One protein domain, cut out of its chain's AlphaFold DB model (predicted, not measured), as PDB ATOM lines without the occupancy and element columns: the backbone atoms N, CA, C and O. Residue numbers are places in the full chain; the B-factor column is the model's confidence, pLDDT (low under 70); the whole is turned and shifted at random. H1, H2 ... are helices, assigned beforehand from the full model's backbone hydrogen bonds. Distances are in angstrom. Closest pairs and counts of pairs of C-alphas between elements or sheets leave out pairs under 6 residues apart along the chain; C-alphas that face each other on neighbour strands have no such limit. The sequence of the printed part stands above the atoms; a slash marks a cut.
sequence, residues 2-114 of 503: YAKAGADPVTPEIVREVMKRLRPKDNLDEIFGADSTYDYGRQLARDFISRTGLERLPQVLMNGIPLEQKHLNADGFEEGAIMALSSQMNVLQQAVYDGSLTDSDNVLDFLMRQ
ATOM      1  N   TYR A   2     -88.791  -8.161   5.059       70.00
ATOM      2  CA  TYR A   2     -87.499  -8.872   4.994       70.00
ATOM      3  C   TYR A   2     -87.410  -9.941   3.890       70.00
ATOM      4  O   TYR A   2     -86.508  -9.880   3.069       70.00
ATOM      5  N   ALA A   3     -88.416 -10.813   3.747       65.81
ATOM      6  CA  ALA A   3     -88.461 -11.795   2.649       65.81
ATOM      7  C   ALA A   3     -88.441 -11.175   1.234       65.81
ATOM      8  O   ALA A   3     -88.123 -11.850   0.264       65.81
ATOM      9  N   LYS A   4     -88.808  -9.892   1.106       63.84
ATOM     10  CA  LYS A   4     -88.861  -9.164  -0.170       63.84
ATOM     11  C   LYS A   4     -87.591  -8.348  -0.434       63.84
ATOM     12  O   LYS A   4     -87.302  -8.066  -1.586       63.84
ATOM     13  N   ALA A   5     -86.878  -7.963   0.626       61.34
ATOM     14  CA  ALA A   5     -85.557  -7.344   0.543       61.34
ATOM     15  C   ALA A   5     -84.464  -8.384   0.233       61.34
ATOM     16  O   ALA A   5     -83.430  -8.042  -0.326       61.34
ATOM     17  N   GLY A   6     -84.708  -9.666   0.534       67.50
ATOM     18  CA  GLY A   6     -83.743 -10.729   0.261       67.50
ATOM     19  C   GLY A   6     -82.462 -10.506   1.065       67.50
ATOM     20  O   GLY A   6     -82.518 -10.472   2.291       67.50
ATOM     21  N   ALA A   7     -81.333 -10.351   0.368       62.59
ATOM     22  CA  ALA A   7     -80.033 -10.042   0.967       62.59
ATOM     23  C   ALA A   7     -79.740  -8.530   1.074       62.59
ATOM     24  O   ALA A   7     -78.765  -8.151   1.723       62.59
ATOM     25  N   ASP A   8     -80.556  -7.671   0.455       65.38
ATOM     26  CA  ASP A   8     -80.343  -6.226   0.478       65.38
ATOM     27  C   ASP A   8     -80.821  -5.610   1.806       65.38
ATOM     28  O   ASP A   8     -81.811  -6.063   2.396       65.38
ATOM     29  N   PRO A   9     -80.155  -4.547   2.299       70.50
ATOM     30  CA  PRO A   9     -80.593  -3.847   3.498       70.50
ATOM     31  C   PRO A   9     -81.998  -3.266   3.299       70.50
ATOM     32  O   PRO A   9     -82.293  -2.620   2.295       70.50
ATOM     33  N   VAL A  10     -82.876  -3.471   4.284       77.94
ATOM     34  CA  VAL A  10     -84.245  -2.942   4.241       77.94
ATOM     35  C   VAL A  10     -84.208  -1.416   4.288       77.94
ATOM     36  O   VAL A  10     -83.878  -0.829   5.319       77.94
ATOM     37  N   THR A  11     -84.592  -0.770   3.188       83.69
ATOM     38  CA  THR A  11     -84.683   0.691   3.107       83.69
ATOM     39  C   THR A  11     -86.109   1.197   3.378       83.69
ATOM     40  O   THR A  11     -87.083   0.449   3.216       83.69
ATOM     41  N   PRO A  12     -86.278   2.475   3.776       84.06
ATOM     42  CA  PRO A  12     -87.597   3.087   3.946       84.06
ATOM     43  C   PRO A  12     -88.479   3.000   2.692       84.06
ATOM     44  O   PRO A  12     -89.699   2.863   2.805       84.06
ATOM     45  N   GLU A  13     -87.886   3.033   1.497       84.31
ATOM     46  CA  GLU A  13     -88.595   2.908   0.221       84.31
ATOM     47  C   GLU A  13     -89.225   1.521   0.076       84.31
ATOM     48  O   GLU A  13     -90.415   1.425  -0.225       84.31
ATOM     49  N   ILE A  14     -88.477   0.454   0.391       84.62
ATOM     50  CA  ILE A  14     -88.982  -0.928   0.367       84.62
ATOM     51  C   ILE A  14     -90.165  -1.077   1.330       84.62
ATOM     52  O   ILE A  14     -91.176  -1.705   0.999       84.62
ATOM     53  N   VAL A  15     -90.075  -0.476   2.522       85.62
ATOM     54  CA  VAL A  15     -91.169  -0.484   3.507       85.62
ATOM     55  C   VAL A  15     -92.403   0.233   2.952       85.62
ATOM     56  O   VAL A  15     -93.507  -0.316   3.016       85.62
ATOM     57  N   ARG A  16     -92.228   1.420   2.355       86.00
ATOM     58  CA  ARG A  16     -93.319   2.191   1.738       86.00
ATOM     59  C   ARG A  16     -93.962   1.440   0.573       86.00
ATOM     60  O   ARG A  16     -95.186   1.400   0.496       86.00
ATOM     61  N   GLU A  17     -93.187   0.802  -0.300       85.75
ATOM     62  CA  GLU A  17     -93.716   0.004  -1.414       85.75
ATOM     63  C   GLU A  17     -94.512  -1.217  -0.949       85.75
ATOM     64  O   GLU A  17     -95.581  -1.520  -1.488       85.75
ATOM     65  N   VAL A  18     -94.009  -1.933   0.061       86.31
ATOM     66  CA  VAL A  18     -94.718  -3.082   0.637       86.31
ATOM     67  C   VAL A  18     -96.027  -2.630   1.284       86.31
ATOM     68  O   VAL A  18     -97.053  -3.276   1.065       86.31
ATOM     69  N   MET A  19     -96.021  -1.505   2.003       85.25
ATOM     70  CA  MET A  19     -97.235  -0.933   2.588       85.25
ATOM     71  C   MET A  19     -98.234  -0.477   1.520       85.25
ATOM     72  O   MET A  19     -99.399  -0.847   1.626       85.25
ATOM     73  N   LYS A  20     -97.801   0.200   0.440       86.75
ATOM     74  CA  LYS A  20     -98.680   0.545  -0.703       86.75
ATOM     75  C   LYS A  20     -99.386  -0.679  -1.270       86.75
ATOM     76  O   LYS A  20    -100.565  -0.617  -1.600       86.75
ATOM     77  N   ARG A  21     -98.669  -1.799  -1.395       86.88
ATOM     78  CA  ARG A  21     -99.225  -3.032  -1.963       86.88
ATOM     79  C   ARG A  21    -100.214  -3.723  -1.023       86.88
ATOM     80  O   ARG A  21    -101.225  -4.232  -1.493       86.88
ATOM     81  N   LEU A  22     -99.913  -3.780   0.274       88.12
ATOM     82  CA  LEU A  22    -100.770  -4.441   1.267       88.12
ATOM     83  C   LEU A  22    -101.987  -3.592   1.652       88.12
ATOM     84  O   LEU A  22    -103.050  -4.130   1.952       88.12
ATOM     85  N   ARG A  23    -101.818  -2.270   1.668       86.81
ATOM     86  CA  ARG A  23    -102.781  -1.281   2.160       86.81
ATOM     87  C   ARG A  23    -102.846  -0.076   1.203       86.81
ATOM     88  O   ARG A  23    -102.435   1.023   1.561       86.81
ATOM     89  N   PRO A  24    -103.377  -0.243  -0.020       84.31
ATOM     90  CA  PRO A  24    -103.380   0.818  -1.034       84.31
ATOM     91  C   PRO A  24    -104.290   2.014  -0.713       84.31
ATOM     92  O   PRO A  24    -104.193   3.037  -1.380       84.31
ATOM     93  N   LYS A  25    -105.194   1.887   0.270       84.75
ATOM     94  CA  LYS A  25    -106.138   2.942   0.677       84.75
ATOM     95  C   LYS A  25    -105.612   3.845   1.796       84.75
ATOM     96  O   LYS A  25    -106.231   4.870   2.059       84.75
ATOM     97  N   ASP A  26    -104.518   3.464   2.452       85.12
ATOM     98  CA  ASP A  26    -104.015   4.172   3.627       85.12
ATOM     99  C   ASP A  26    -103.088   5.323   3.204       85.12
ATOM    100  O   ASP A  26    -102.266   5.176   2.291       85.12
ATOM    101  N   ASN A  27    -103.195   6.474   3.876       85.19
ATOM    102  CA  ASN A  27    -102.329   7.620   3.614       85.19
ATOM    103  C   ASN A  27    -100.947   7.403   4.250       85.19
ATOM    104  O   ASN A  27    -100.779   7.427   5.468       85.19
ATOM    105  N   LEU A  28     -99.932   7.193   3.416       82.88
ATOM    106  CA  LEU A  28     -98.576   6.907   3.885       82.88
ATOM    107  C   LEU A  28     -97.896   8.104   4.533       82.88
ATOM    108  O   LEU A  28     -97.017   7.897   5.366       82.88
ATOM    109  N   ASP A  29     -98.290   9.322   4.177       83.06
ATOM    110  CA  ASP A  29     -97.717  10.523   4.774       83.06
ATOM    111  C   ASP A  29     -98.257  10.736   6.195       83.06
ATOM    112  O   ASP A  29     -97.516  11.162   7.073       83.06
ATOM    113  N   GLU A  30     -99.492  10.312   6.479       83.62
ATOM    114  CA  GLU A  30    -100.024  10.265   7.851       83.62
ATOM    115  C   GLU A  30     -99.361   9.171   8.699       83.62
ATOM    116  O   GLU A  30     -99.200   9.332   9.909       83.62
ATOM    117  N   ILE A  31     -98.940   8.062   8.084       83.25
ATOM    118  CA  ILE A  31     -98.297   6.944   8.791       83.25
ATOM    119  C   ILE A  31     -96.803   7.200   9.022       83.25
ATOM    120  O   ILE A  31     -96.295   6.914  10.102       83.25
ATOM    121  N   PHE A  32     -96.080   7.716   8.026       85.88
ATOM    122  CA  PHE A  32     -94.619   7.875   8.054       85.88
ATOM    123  C   PHE A  32     -94.149   9.331   8.164       85.88
ATOM    124  O   PHE A  32     -92.940   9.568   8.148       85.88
ATOM    125  N   GLY A  33     -95.065  10.295   8.245       83.12
ATOM    126  CA  GLY A  33     -94.745  11.706   8.448       83.12
ATOM    127  C   GLY A  33     -94.158  11.993   9.831       83.12
ATOM    128  O   GLY A  33     -94.299  11.193  10.761       83.12
ATOM    129  N   ALA A  34     -93.508  13.154   9.954       79.00
ATOM    130  CA  ALA A  34     -92.876  13.612  11.194       79.00
ATOM    131  C   ALA A  34     -93.894  13.844  12.327       79.00
ATOM    132  O   ALA A  34     -93.613  13.503  13.469       79.00
ATOM    133  N   ASP A  35     -95.097  14.321  11.995       81.25
ATOM    134  CA  ASP A  35     -96.182  14.580  12.956       81.25
ATOM    135  C   ASP A  35     -97.134  13.380  13.128       81.25
ATOM    136  O   ASP A  35     -98.254  13.506  13.624       81.25
ATOM    137  N   SER A  36     -96.716  12.195  12.676       85.44
ATOM    138  CA  SER A  36     -97.531  10.988  12.768       85.44
ATOM    139  C   SER A  36     -97.708  10.543  14.219       85.44
ATOM    140  O   SER A  36     -96.741  10.440  14.973       85.44
ATOM    141  N   THR A  37     -98.920  10.130  14.593       82.50
ATOM    142  CA  THR A  37     -99.181   9.469  15.886       82.50
ATOM    143  C   THR A  37     -98.380   8.174  16.053       82.50
ATOM    144  O   THR A  37     -98.081   7.760  17.173       82.50
ATOM    145  N   TYR A  38     -97.974   7.554  14.942       83.56
ATOM    146  CA  TYR A  38     -97.127   6.366  14.930       83.56
ATOM    147  C   TYR A  38     -95.643   6.678  15.164       83.56
ATOM    148  O   TYR A  38     -94.867   5.743  15.374       83.56
ATOM    149  N   ASP A  39     -95.223   7.951  15.153       85.44
ATOM    150  CA  ASP A  39     -93.824   8.318  15.393       85.44
ATOM    151  C   ASP A  39     -93.376   7.980  16.811       85.44
ATOM    152  O   ASP A  39     -92.311   7.394  16.996       85.44
ATOM    153  N   TYR A  40     -94.249   8.199  17.794       87.25
ATOM    154  CA  TYR A  40     -94.002   7.797  19.177       87.25
ATOM    155  C   TYR A  40     -93.692   6.295  19.295       87.25
ATOM    156  O   TYR A  40     -92.713   5.897  19.926       87.25
ATOM    157  N   GLY A  41     -94.468   5.446  18.613       88.06
ATOM    158  CA  GLY A  41     -94.221   4.003  18.575       88.06
ATOM    159  C   GLY A  41     -92.894   3.634  17.901       88.06
ATOM    160  O   GLY A  41     -92.213   2.716  18.354       88.06
ATOM    161  N   ARG A  42     -92.485   4.364  16.853       87.31
ATOM    162  CA  ARG A  42     -91.182   4.162  16.191       87.31
ATOM    163  C   ARG A  42     -90.013   4.563  17.082       87.31
ATOM    164  O   ARG A  42     -89.010   3.852  17.094       87.31
ATOM    165  N   GLN A  43     -90.138   5.664  17.819       89.44
ATOM    166  CA  GLN A  43     -89.136   6.099  18.792       89.44
ATOM    167  C   GLN A  43     -88.981   5.053  19.901       89.44
ATOM    168  O   GLN A  43     -87.876   4.566  20.117       89.44
ATOM    169  N   LEU A  44     -90.089   4.588  20.493       91.00
ATOM    170  CA  LEU A  44     -90.064   3.513  21.491       91.00
ATOM    171  C   LEU A  44     -89.468   2.207  20.952       91.00
ATOM    172  O   LEU A  44     -88.710   1.541  21.653       91.00
ATOM    173  N   ALA A  45     -89.786   1.829  19.711       88.75
ATOM    174  CA  ALA A  45     -89.211   0.640  19.085       88.75
ATOM    175  C   ALA A  45     -87.697   0.792  18.867       88.75
ATOM    176  O   ALA A  45     -86.938  -0.143  19.122       88.75
ATOM    177  N   ARG A  46     -87.244   1.976  18.436       88.31
ATOM    178  CA  ARG A  46     -85.820   2.292  18.292       88.31
ATOM    179  C   ARG A  46     -85.101   2.246  19.638       88.31
ATOM    180  O   ARG A  46     -84.024   1.661  19.709       88.31
ATOM    181  N   ASP A  47     -85.704   2.804  20.682       89.69
ATOM    182  CA  ASP A  47     -85.169   2.788  22.045       89.69
ATOM    183  C   ASP A  47     -85.134   1.370  22.625       89.69
ATOM    184  O   ASP A  47     -84.195   0.989  23.318       89.69
ATOM    185  N   PHE A  48     -86.131   0.543  22.308       89.50
ATOM    186  CA  PHE A  48     -86.140  -0.862  22.697       89.50
ATOM    187  C   PHE A  48     -84.994  -1.639  22.036       89.50
ATOM    188  O   PHE A  48     -84.261  -2.352  22.724       89.50
ATOM    189  N   ILE A  49     -84.803  -1.484  20.722       87.88
ATOM    190  CA  ILE A  49     -83.721  -2.146  19.979       87.88
ATOM    191  C   ILE A  49     -82.355  -1.661  20.479       87.88
ATOM    192  O   ILE A  49     -81.471  -2.474  20.749       87.88
ATOM    193  N   SER A  50     -82.193  -0.348  20.667       85.12
ATOM    194  CA  SER A  50     -80.935   0.224  21.148       85.12
ATOM    195  C   SER A  50     -80.611  -0.226  22.569       85.12
ATOM    196  O   SER A  50     -79.457  -0.540  22.837       85.12
ATOM    197  N   ARG A  51     -81.604  -0.326  23.465       87.88
ATOM    198  CA  ARG A  51     -81.423  -0.787  24.850       87.88
ATOM    199  C   ARG A  51     -81.097  -2.274  24.932       87.88
ATOM    200  O   ARG A  51     -80.217  -2.647  25.701       87.88
ATOM    201  N   THR A  52     -81.777  -3.101  24.141       88.75
ATOM    202  CA  THR A  52     -81.583  -4.562  24.138       88.75
ATOM    203  C   THR A  52     -80.299  -5.001  23.438       88.75
ATOM    204  O   THR A  52     -79.835  -6.104  23.707       88.75
ATOM    205  N   GLY A  53     -79.699  -4.157  22.588       86.56
ATOM    206  CA  GLY A  53     -78.439  -4.456  21.891       86.56
ATOM    207  C   GLY A  53     -78.590  -5.419  20.705       86.56
ATOM    208  O   GLY A  53     -77.623  -6.021  20.244       86.56
ATOM    209  N   LEU A  54     -79.810  -5.570  20.183       85.44
ATOM    210  CA  LEU A  54     -80.092  -6.421  19.027       85.44
ATOM    211  C   LEU A  54     -79.703  -5.708  17.726       85.44
ATOM    212  O   LEU A  54     -80.485  -4.947  17.162       85.44
ATOM    213  N   GLU A  55     -78.486  -5.947  17.243       75.00
ATOM    214  CA  GLU A  55     -77.954  -5.230  16.073       75.00
ATOM    215  C   GLU A  55     -78.340  -5.854  14.727       75.00
ATOM    216  O   GLU A  55     -78.557  -5.141  13.745       75.00
ATOM    217  N   ARG A  56     -78.414  -7.188  14.649       77.88
ATOM    218  CA  ARG A  56     -78.629  -7.892  13.378       77.88
ATOM    219  C   ARG A  56     -80.102  -8.242  13.201       77.88
ATOM    220  O   ARG A  56     -80.616  -9.134  13.866       77.88
ATOM    221  N   LEU A  57     -80.771  -7.544  12.288       80.56
ATOM    222  CA  LEU A  57     -82.183  -7.754  11.969       80.56
ATOM    223  C   LEU A  57     -82.349  -8.534  10.647       80.56
ATOM    224  O   LEU A  57     -81.551  -8.328   9.733       80.56
ATOM    225  N   PRO A  58     -83.390  -9.379  10.506       83.25
ATOM    226  CA  PRO A  58     -84.420  -9.672  11.502       83.25
ATOM    227  C   PRO A  58     -83.867 -10.496  12.672       83.25
ATOM    228  O   PRO A  58     -82.908 -11.242  12.512       83.25
ATOM    229  N   GLN A  59     -84.490 -10.358  13.842       85.50
ATOM    230  CA  GLN A  59     -84.164 -11.135  15.034       85.50
ATOM    231  C   GLN A  59     -85.456 -11.625  15.675       85.50
ATOM    232  O   GLN A  59     -86.405 -10.857  15.840       85.50
ATOM    233  N   VAL A  60     -85.476 -12.898  16.054       88.81
ATOM    234  CA  VAL A  60     -86.551 -13.488  16.855       88.81
ATOM    235  C   VAL A  60     -85.955 -13.934  18.180       88.81
ATOM    236  O   VAL A  60     -84.854 -14.488  18.207       88.81
ATOM    237  N   LEU A  61     -86.667 -13.644  19.269       88.44
ATOM    238  CA  LEU A  61     -86.331 -14.094  20.613       88.44
ATOM    239  C   LEU A  61     -87.346 -15.150  21.045       88.44
ATOM    240  O   LEU A  61     -88.550 -14.934  20.912       88.44
ATOM    241  N   MET A  62     -86.870 -16.248  21.619       89.12
ATOM    242  CA  MET A  62     -87.703 -17.238  22.290       89.12
ATOM    243  C   MET A  62     -87.368 -17.227  23.777       89.12
ATOM    244  O   MET A  62     -86.250 -17.572  24.154       89.12
ATOM    245  N   ASN A  63     -88.313 -16.771  24.607       88.50
ATOM    246  CA  ASN A  63     -88.120 -16.554  26.049       88.50
ATOM    247  C   ASN A  63     -86.833 -15.766  26.379       88.50
ATOM    248  O   ASN A  63     -86.103 -16.093  27.307       88.50
ATOM    249  N   GLY A  64     -86.538 -14.737  25.577       85.19
ATOM    250  CA  GLY A  64     -85.361 -13.876  25.746       85.19
ATOM    251  C   GLY A  64     -84.085 -14.359  25.047       85.19
ATOM    252  O   GLY A  64     -83.141 -13.580  24.941       85.19
ATOM    253  N   ILE A  65     -84.055 -15.582  24.506       87.06
ATOM    254  CA  ILE A  65     -82.887 -16.117  23.789       87.06
ATOM    255  C   ILE A  65     -83.013 -15.835  22.284       87.06
ATOM    256  O   ILE A  65     -84.025 -16.219  21.687       87.06
ATOM    257  N   PRO A  66     -82.025 -15.184  21.642       88.50
ATOM    258  CA  PRO A  66     -82.042 -14.954  20.202       88.50
ATOM    259  C   PRO A  66     -81.872 -16.255  19.417       88.50
ATOM    260  O   PRO A  66     -80.935 -17.013  19.650       88.50
ATOM    261  N   LEU A  67     -82.761 -16.489  18.449       88.50
ATOM    262  CA  LEU A  67     -82.589 -17.561  17.470       88.50
ATOM    263  C   LEU A  67     -81.412 -17.256  16.539       88.50
ATOM    264  O   LEU A  67     -81.162 -16.099  16.184       88.50
ATOM    265  N   GLU A  68     -80.717 -18.308  16.111       85.75
ATOM    266  CA  GLU A  68     -79.600 -18.178  15.183       85.75
ATOM    267  C   GLU A  68     -80.057 -17.658  13.818       85.75
ATOM    268  O   GLU A  68     -81.053 -18.118  13.256       85.75
ATOM    269  N   GLN A  69     -79.265 -16.760  13.228       83.62
ATOM    270  CA  GLN A  69     -79.586 -16.140  11.939       83.62
ATOM    271  C   GLN A  69     -79.804 -17.146  10.804       83.62
ATOM    272  O   GLN A  69     -80.623 -16.896   9.924       83.62
ATOM    273  N   LYS A  70     -79.129 -18.304  10.841       84.88
ATOM    274  CA  LYS A  70     -79.282 -19.369   9.836       84.88
ATOM    275  C   LYS A  70     -80.704 -19.939   9.769       84.88
ATOM    276  O   LYS A  70     -81.110 -20.418   8.717       84.88
ATOM    277  N   HIS A  71     -81.455 -19.854  10.869       85.69
ATOM    278  CA  HIS A  71     -82.839 -20.314  10.959       85.69
ATOM    279  C   HIS A  71     -83.853 -19.199  10.664       85.69
ATOM    280  O   HIS A  71     -85.042 -19.468  10.554       85.69
ATOM    281  N   LEU A  72     -83.430 -17.940  10.504       84.81
ATOM    282  CA  LEU A  72     -84.333 -16.806  10.263       84.81
ATOM    283  C   LEU A  72     -84.691 -16.649   8.775       84.81
ATOM    284  O   LEU A  72     -84.615 -15.560   8.206       84.81
ATOM    285  N   ASN A  73     -85.091 -17.750   8.142       83.88
ATOM    286  CA  ASN A  73     -85.581 -17.805   6.765       83.88
ATOM    287  C   ASN A  73     -86.892 -18.610   6.694       83.88
ATOM    288  O   ASN A  73     -87.331 -19.181   7.689       83.88
ATOM    289  N   ALA A  74     -87.553 -18.604   5.533       81.44
ATOM    290  CA  ALA A  74     -88.875 -19.216   5.386       81.44
ATOM    291  C   ALA A  74     -88.876 -20.734   5.639       81.44
ATOM    292  O   ALA A  74     -89.860 -21.247   6.161       81.44
ATOM    293  N   ASP A  75     -87.782 -21.421   5.308       84.12
ATOM    294  CA  ASP A  75     -87.717 -22.884   5.330       84.12
ATOM    295  C   ASP A  75     -87.239 -23.434   6.688       84.12
ATOM    296  O   ASP A  75     -87.679 -24.492   7.122       84.12
ATOM    297  N   GLY A  76     -86.350 -22.714   7.379       85.69
ATOM    298  CA  GLY A  76     -85.669 -23.167   8.599       85.69
ATOM    299  C   GLY A  76     -86.198 -22.573   9.907       85.69
ATOM    300  O   GLY A  76     -85.701 -22.933  10.977       85.69
ATOM    301  N   PHE A  77     -87.175 -21.662   9.854       89.81
ATOM    302  CA  PHE A  77     -87.691 -20.996  11.055       89.81
ATOM    303  C   PHE A  77     -88.408 -21.957  12.005       89.81
ATOM    304  O   PHE A  77     -88.182 -21.899  13.213       89.81
ATOM    305  N   GLU A  78     -89.245 -22.851  11.471       90.56
ATOM    306  CA  GLU A  78     -89.973 -23.834  12.282       90.56
ATOM    307  C   GLU A  78     -89.011 -24.781  13.005       90.56
ATOM    308  O   GLU A  78     -89.156 -25.010  14.205       90.56
ATOM    309  N   GLU A  79     -87.980 -25.258  12.303       91.31
ATOM    310  CA  GLU A  79     -86.927 -26.092  12.886       91.31
ATOM    311  C   GLU A  79     -86.200 -25.352  14.017       91.31
ATOM    312  O   GLU A  79     -86.135 -25.856  15.140       91.31
ATOM    313  N   GLY A  80     -85.732 -24.124  13.763       90.69
ATOM    314  CA  GLY A  80     -85.045 -23.316  14.774       90.69
ATOM    315  C   GLY A  80     -85.915 -23.027  16.002       90.69
ATOM    316  O   GLY A  80     -85.425 -23.061  17.133       90.69
ATOM    317  N   ALA A  81     -87.214 -22.799  15.805       91.62
ATOM    318  CA  ALA A  81     -88.168 -22.605  16.890       91.62
ATOM    319  C   ALA A  81     -88.375 -23.888  17.718       91.62
ATOM    320  O   ALA A  81     -88.336 -23.830  18.946       91.62
ATOM    321  N   ILE A  82     -88.546 -25.051  17.081       92.31
ATOM    322  CA  ILE A  82     -88.723 -26.338  17.779       92.31
ATOM    323  C   ILE A  82     -87.462 -26.723  18.560       92.31
ATOM    324  O   ILE A  82     -87.558 -27.200  19.696       92.31
ATOM    325  N   MET A  83     -86.281 -26.495  17.980       91.12
ATOM    326  CA  MET A  83     -85.002 -26.726  18.653       91.12
ATOM    327  C   MET A  83     -84.871 -25.858  19.909       91.12
ATOM    328  O   MET A  83     -84.552 -26.372  20.984       91.12
ATOM    329  N   ALA A  84     -85.177 -24.563  19.799       90.56
ATOM    330  CA  ALA A  84     -85.139 -23.646  20.934       90.56
ATOM    331  C   ALA A  84     -86.165 -24.019  22.021       90.56
ATOM    332  O   ALA A  84     -85.812 -24.041  23.201       90.56
ATOM    333  N   LEU A  85     -87.392 -24.397  21.639       91.88
ATOM    334  CA  LEU A  85     -88.413 -24.877  22.578       91.88
ATOM    335  C   LEU A  85     -87.939 -26.117  23.333       91.88
ATOM    336  O   LEU A  85     -88.032 -26.169  24.556       91.88
ATOM    337  N   SER A  86     -87.397 -27.097  22.611       90.88
ATOM    338  CA  SER A  86     -86.945 -28.364  23.188       90.88
ATOM    339  C   SER A  86     -85.786 -28.153  24.167       90.88
ATOM    340  O   SER A  86     -85.790 -28.718  25.260       90.88
ATOM    341  N   SER A  87     -84.831 -27.279  23.828       89.00
ATOM    342  CA  SER A  87     -83.726 -26.922  24.723       89.00
ATOM    343  C   SER A  87     -84.205 -26.254  26.014       89.00
ATOM    344  O   SER A  87     -83.679 -26.544  27.086       89.00
ATOM    345  N   GLN A  88     -85.183 -25.350  25.929       89.12
ATOM    346  CA  GLN A  88     -85.694 -24.623  27.095       89.12
ATOM    347  C   GLN A  88     -86.646 -25.474  27.942       89.12
ATOM    348  O   GLN A  88     -86.687 -25.320  29.163       89.12
ATOM    349  N   MET A  89     -87.378 -26.405  27.320       91.12
ATOM    350  CA  MET A  89     -88.299 -27.300  28.018       91.12
ATOM    351  C   MET A  89     -87.570 -28.184  29.036       91.12
ATOM    352  O   MET A  89     -88.071 -28.349  30.144       91.12
ATOM    353  N   ASN A  90     -86.367 -28.670  28.713       89.81
ATOM    354  CA  ASN A  90     -85.553 -29.465  29.641       89.81
ATOM    355  C   ASN A  90     -85.221 -28.695  30.932       89.81
ATOM    356  O   ASN A  90     -85.302 -29.255  32.023       89.81
ATOM    357  N   VAL A  91     -84.902 -27.401  30.819       88.62
ATOM    358  CA  VAL A  91     -84.572 -26.546  31.973       88.62
ATOM    359  C   VAL A  91     -85.792 -26.348  32.872       88.62
ATOM    360  O   VAL A  91     -85.691 -26.470  34.090       88.62
ATOM    361  N   LEU A  92     -86.961 -26.086  32.281       91.44
ATOM    362  CA  LEU A  92     -88.205 -25.929  33.040       91.44
ATOM    363  C   LEU A  92     -88.648 -27.244  33.693       91.44
ATOM    364  O   LEU A  92     -89.084 -27.235  34.840       91.44
ATOM    365  N   GLN A  93     -88.504 -28.379  33.003       92.94
ATOM    366  CA  GLN A  93     -88.809 -29.696  33.569       92.94
ATOM    367  C   GLN A  93     -87.933 -30.009  34.783       92.94
ATOM    368  O   GLN A  93     -88.450 -30.451  35.807       92.94
ATOM    369  N   GLN A  94     -86.630 -29.733  34.690       92.31
ATOM    370  CA  GLN A  94     -85.719 -29.882  35.818       92.31
ATOM    371  C   GLN A  94     -86.113 -28.955  36.978       92.31
ATOM    372  O   GLN A  94     -86.176 -29.402  38.117       92.31
ATOM    373  N   ALA A  95     -86.472 -27.700  36.693       92.06
ATOM    374  CA  ALA A  95     -86.899 -26.749  37.717       92.06
ATOM    375  C   ALA A  95     -88.150 -27.209  38.489       92.06
ATOM    376  O   ALA A  95     -88.216 -27.020  39.707       92.06
ATOM    377  N   VAL A  96     -89.118 -27.824  37.799       94.75
ATOM    378  CA  VAL A  96     -90.308 -28.429  38.421       94.75
ATOM    379  C   VAL A  96     -89.925 -29.656  39.248       94.75
ATOM    380  O   VAL A  96     -90.385 -29.797  40.379       94.75
ATOM    381  N   TYR A  97     -89.064 -30.530  38.716       95.12
ATOM    382  CA  TYR A  97     -88.618 -31.739  39.414       95.12
ATOM    383  C   TYR A  97     -87.854 -31.419  40.709       95.12
ATOM    384  O   TYR A  97     -88.101 -32.041  41.741       95.12
ATOM    385  N   ASP A  98     -86.990 -30.403  40.673       94.31
ATOM    386  CA  ASP A  98     -86.205 -29.933  41.818       94.31
ATOM    387  C   ASP A  98     -87.049 -29.110  42.821       94.31
ATOM    388  O   ASP A  98     -86.551 -28.692  43.866       94.31
ATOM    389  N   GLY A  99     -88.330 -28.858  42.517       92.62
ATOM    390  CA  GLY A  99     -89.253 -28.088  43.359       92.62
ATOM    391  C   GLY A  99     -88.998 -26.576  43.369       92.62
ATOM    392  O   GLY A  99     -89.556 -25.865  44.200       92.62
ATOM    393  N   SER A 100     -88.160 -26.075  42.457       90.12
ATOM    394  CA  SER A 100     -87.844 -24.645  42.318       90.12
ATOM    395  C   SER A 100     -88.914 -23.843  41.566       90.12
ATOM    396  O   SER A 100     -88.941 -22.618  41.672       90.12
ATOM    397  N   LEU A 101     -89.784 -24.530  40.819       93.06
ATOM    398  CA  LEU A 101     -90.949 -23.965  40.148       93.06
ATOM    399  C   LEU A 101     -92.201 -24.717  40.607       93.06
ATOM    400  O   LEU A 101     -92.301 -25.929  40.418       93.06
ATOM    401  N   THR A 102     -93.144 -23.993  41.206       92.88
ATOM    402  CA  THR A 102     -94.377 -24.551  41.779       92.88
ATOM    403  C   THR A 102     -95.626 -24.034  41.067       92.88
ATOM    404  O   THR A 102     -95.569 -23.057  40.323       92.88
ATOM    405  N   ASP A 103     -96.784 -24.641  41.341       92.38
ATOM    406  CA  ASP A 103     -98.075 -24.231  40.761       92.38
ATOM    407  C   ASP A 103     -98.469 -22.778  41.093       92.38
ATOM    408  O   ASP A 103     -99.286 -22.178  40.394       92.38
ATOM    409  N   SER A 104     -97.908 -22.198  42.163       93.50
ATOM    410  CA  SER A 104     -98.138 -20.798  42.540       93.50
ATOM    411  C   SER A 104     -97.254 -19.793  41.800       93.50
ATOM    412  O   SER A 104     -97.507 -18.589  41.886       93.50
ATOM    413  N   ASP A 105     -96.223 -20.253  41.091       92.50
ATOM    414  CA  ASP A 105     -95.250 -19.384  40.442       92.50
ATOM    415  C   ASP A 105     -95.656 -19.026  39.009       92.50
ATOM    416  O   ASP A 105     -96.155 -19.842  38.233       92.50
ATOM    417  N   ASN A 106     -95.372 -17.785  38.612       92.69
ATOM    418  CA  ASN A 106     -95.449 -17.391  37.214       92.69
ATOM    419  C   ASN A 106     -94.163 -17.819  36.487       92.69
ATOM    420  O   ASN A 106     -93.066 -17.380  36.834       92.69
ATOM    421  N   VAL A 107     -94.300 -18.641  35.443       89.81
ATOM    422  CA  VAL A 107     -93.164 -19.170  34.666       89.81
ATOM    423  C   VAL A 107     -92.320 -18.057  34.037       89.81
ATOM    424  O   VAL A 107     -91.097 -18.168  33.982       89.81
ATOM    425  N   LEU A 108     -92.939 -16.962  33.586       88.25
ATOM    426  CA  LEU A 108     -92.207 -15.832  33.017       88.25
ATOM    427  C   LEU A 108     -91.373 -15.125  34.087       88.25
ATOM    428  O   LEU A 108     -90.208 -14.821  33.846       88.25
ATOM    429  N   ASP A 109     -91.932 -14.916  35.279       90.12
ATOM    430  CA  ASP A 109     -91.189 -14.319  36.392       90.12
ATOM    431  C   ASP A 109     -90.037 -15.224  36.832       90.12
ATOM    432  O   ASP A 109     -88.946 -14.738  37.123       90.12
ATOM    433  N   PHE A 110     -90.250 -16.542  36.836       90.06
ATOM    434  CA  PHE A 110     -89.193 -17.516  37.086       90.06
ATOM    435  C   PHE A 110     -88.058 -17.392  36.063       90.06
ATOM    436  O   PHE A 110     -86.892 -17.340  36.454       90.06
ATOM    437  N   LEU A 111     -88.388 -17.296  34.770       88.75
ATOM    438  CA  LEU A 111     -87.402 -17.093  33.708       88.75
ATOM    439  C   LEU A 111     -86.651 -15.769  33.893       88.75
ATOM    440  O   LEU A 111     -85.427 -15.755  33.818       88.75
ATOM    441  N   MET A 112     -87.350 -14.678  34.211       86.38
ATOM    442  CA  MET A 112     -86.745 -13.354  34.414       86.38
ATOM    443  C   MET A 112     -85.855 -13.263  35.662       86.38
ATOM    444  O   MET A 112     -84.966 -12.416  35.710       86.38
ATOM    445  N   ARG A 113     -86.069 -14.122  36.668       88.00
ATOM    446  CA  ARG A 113     -85.232 -14.210  37.879       88.00
ATOM    447  C   ARG A 113     -83.949 -15.016  37.674       88.00
ATOM    448  O   ARG A 113     -83.105 -15.019  38.571       88.00
ATOM    449  N   GLN A 114     -83.799 -15.710  36.545       86.81
ATOM    450  CA  GLN A 114     -82.602 -16.507  36.297       86.81
ATOM    451  C   GLN A 114     -81.354 -15.610  36.254       86.81
ATOM    452  O   GLN A 114     -81.394 -14.517  35.684       86.81
TER     453      GLN A 114
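This is residues 2 to 114 of the 503 residues of a protein of Notodromas monacha (UniProt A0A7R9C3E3). The model is a loose, elongated string of helices with few contacts between them: H1, H2, H3 and the start of H4 lie toward one end of the long axis, and the long H5 with the short H6 toward the other. Between these two groups runs a stretch with no named element, residues 53 to 76, in which residues 61 to 62 and 65 to 66 pair briefly, antiparallel. The printed part has 113 residues with six named helices, in the order H1 to H6, and no named strand; its class is all helix. It is loose, with a radius of gyration of the C-alphas of 19.2 A, and spans 56 by 32 by 26 A.

H1, residues 2 to 5, and H2, residues 12 to 22, are close but not clearly touching; their closest C-alphas, of Ala 5 and Ile 14, are 7.3 A apart. H2 is also close to, but not clearly touching, H3, residues 28 to 32, with the C-alphas of Arg 16 and Leu 28 closest at 7.4 A. H3 and H4, residues 37 to 52, touch only at the corner, H4 with residues 37 to 39 alone; the C-alphas of Ile 31 and Tyr 38 are closest at 6.3 A. H5, residues 77 to 97, and H6, residues 107 to 112, are apart, and each touches no helix. Every O i to N i+4 pair is within hydrogen-bond range in H2, H3 and H6, against 11 of 12 in H4 and 15 of 17 in H5; H1 is too short for such a pair.

H1 begins at C-alpha 2, (-87.499, -8.872, 4.994). H2 is 15.4 A long and H4 24.0 A. H5, the longest at 30.3 A, begins at C-alpha 77, (-87.691, -20.996, 11.055). H6 ends at C-alpha 112, (-86.745, -13.354, 34.414).

The C-alphas of Lys 25 and Asp 98, the two farthest apart, are 56.3 A apart. The printed part has no cut, and its one long link is H4 to H5. Residues 3 to 8 have pLDDT under 70.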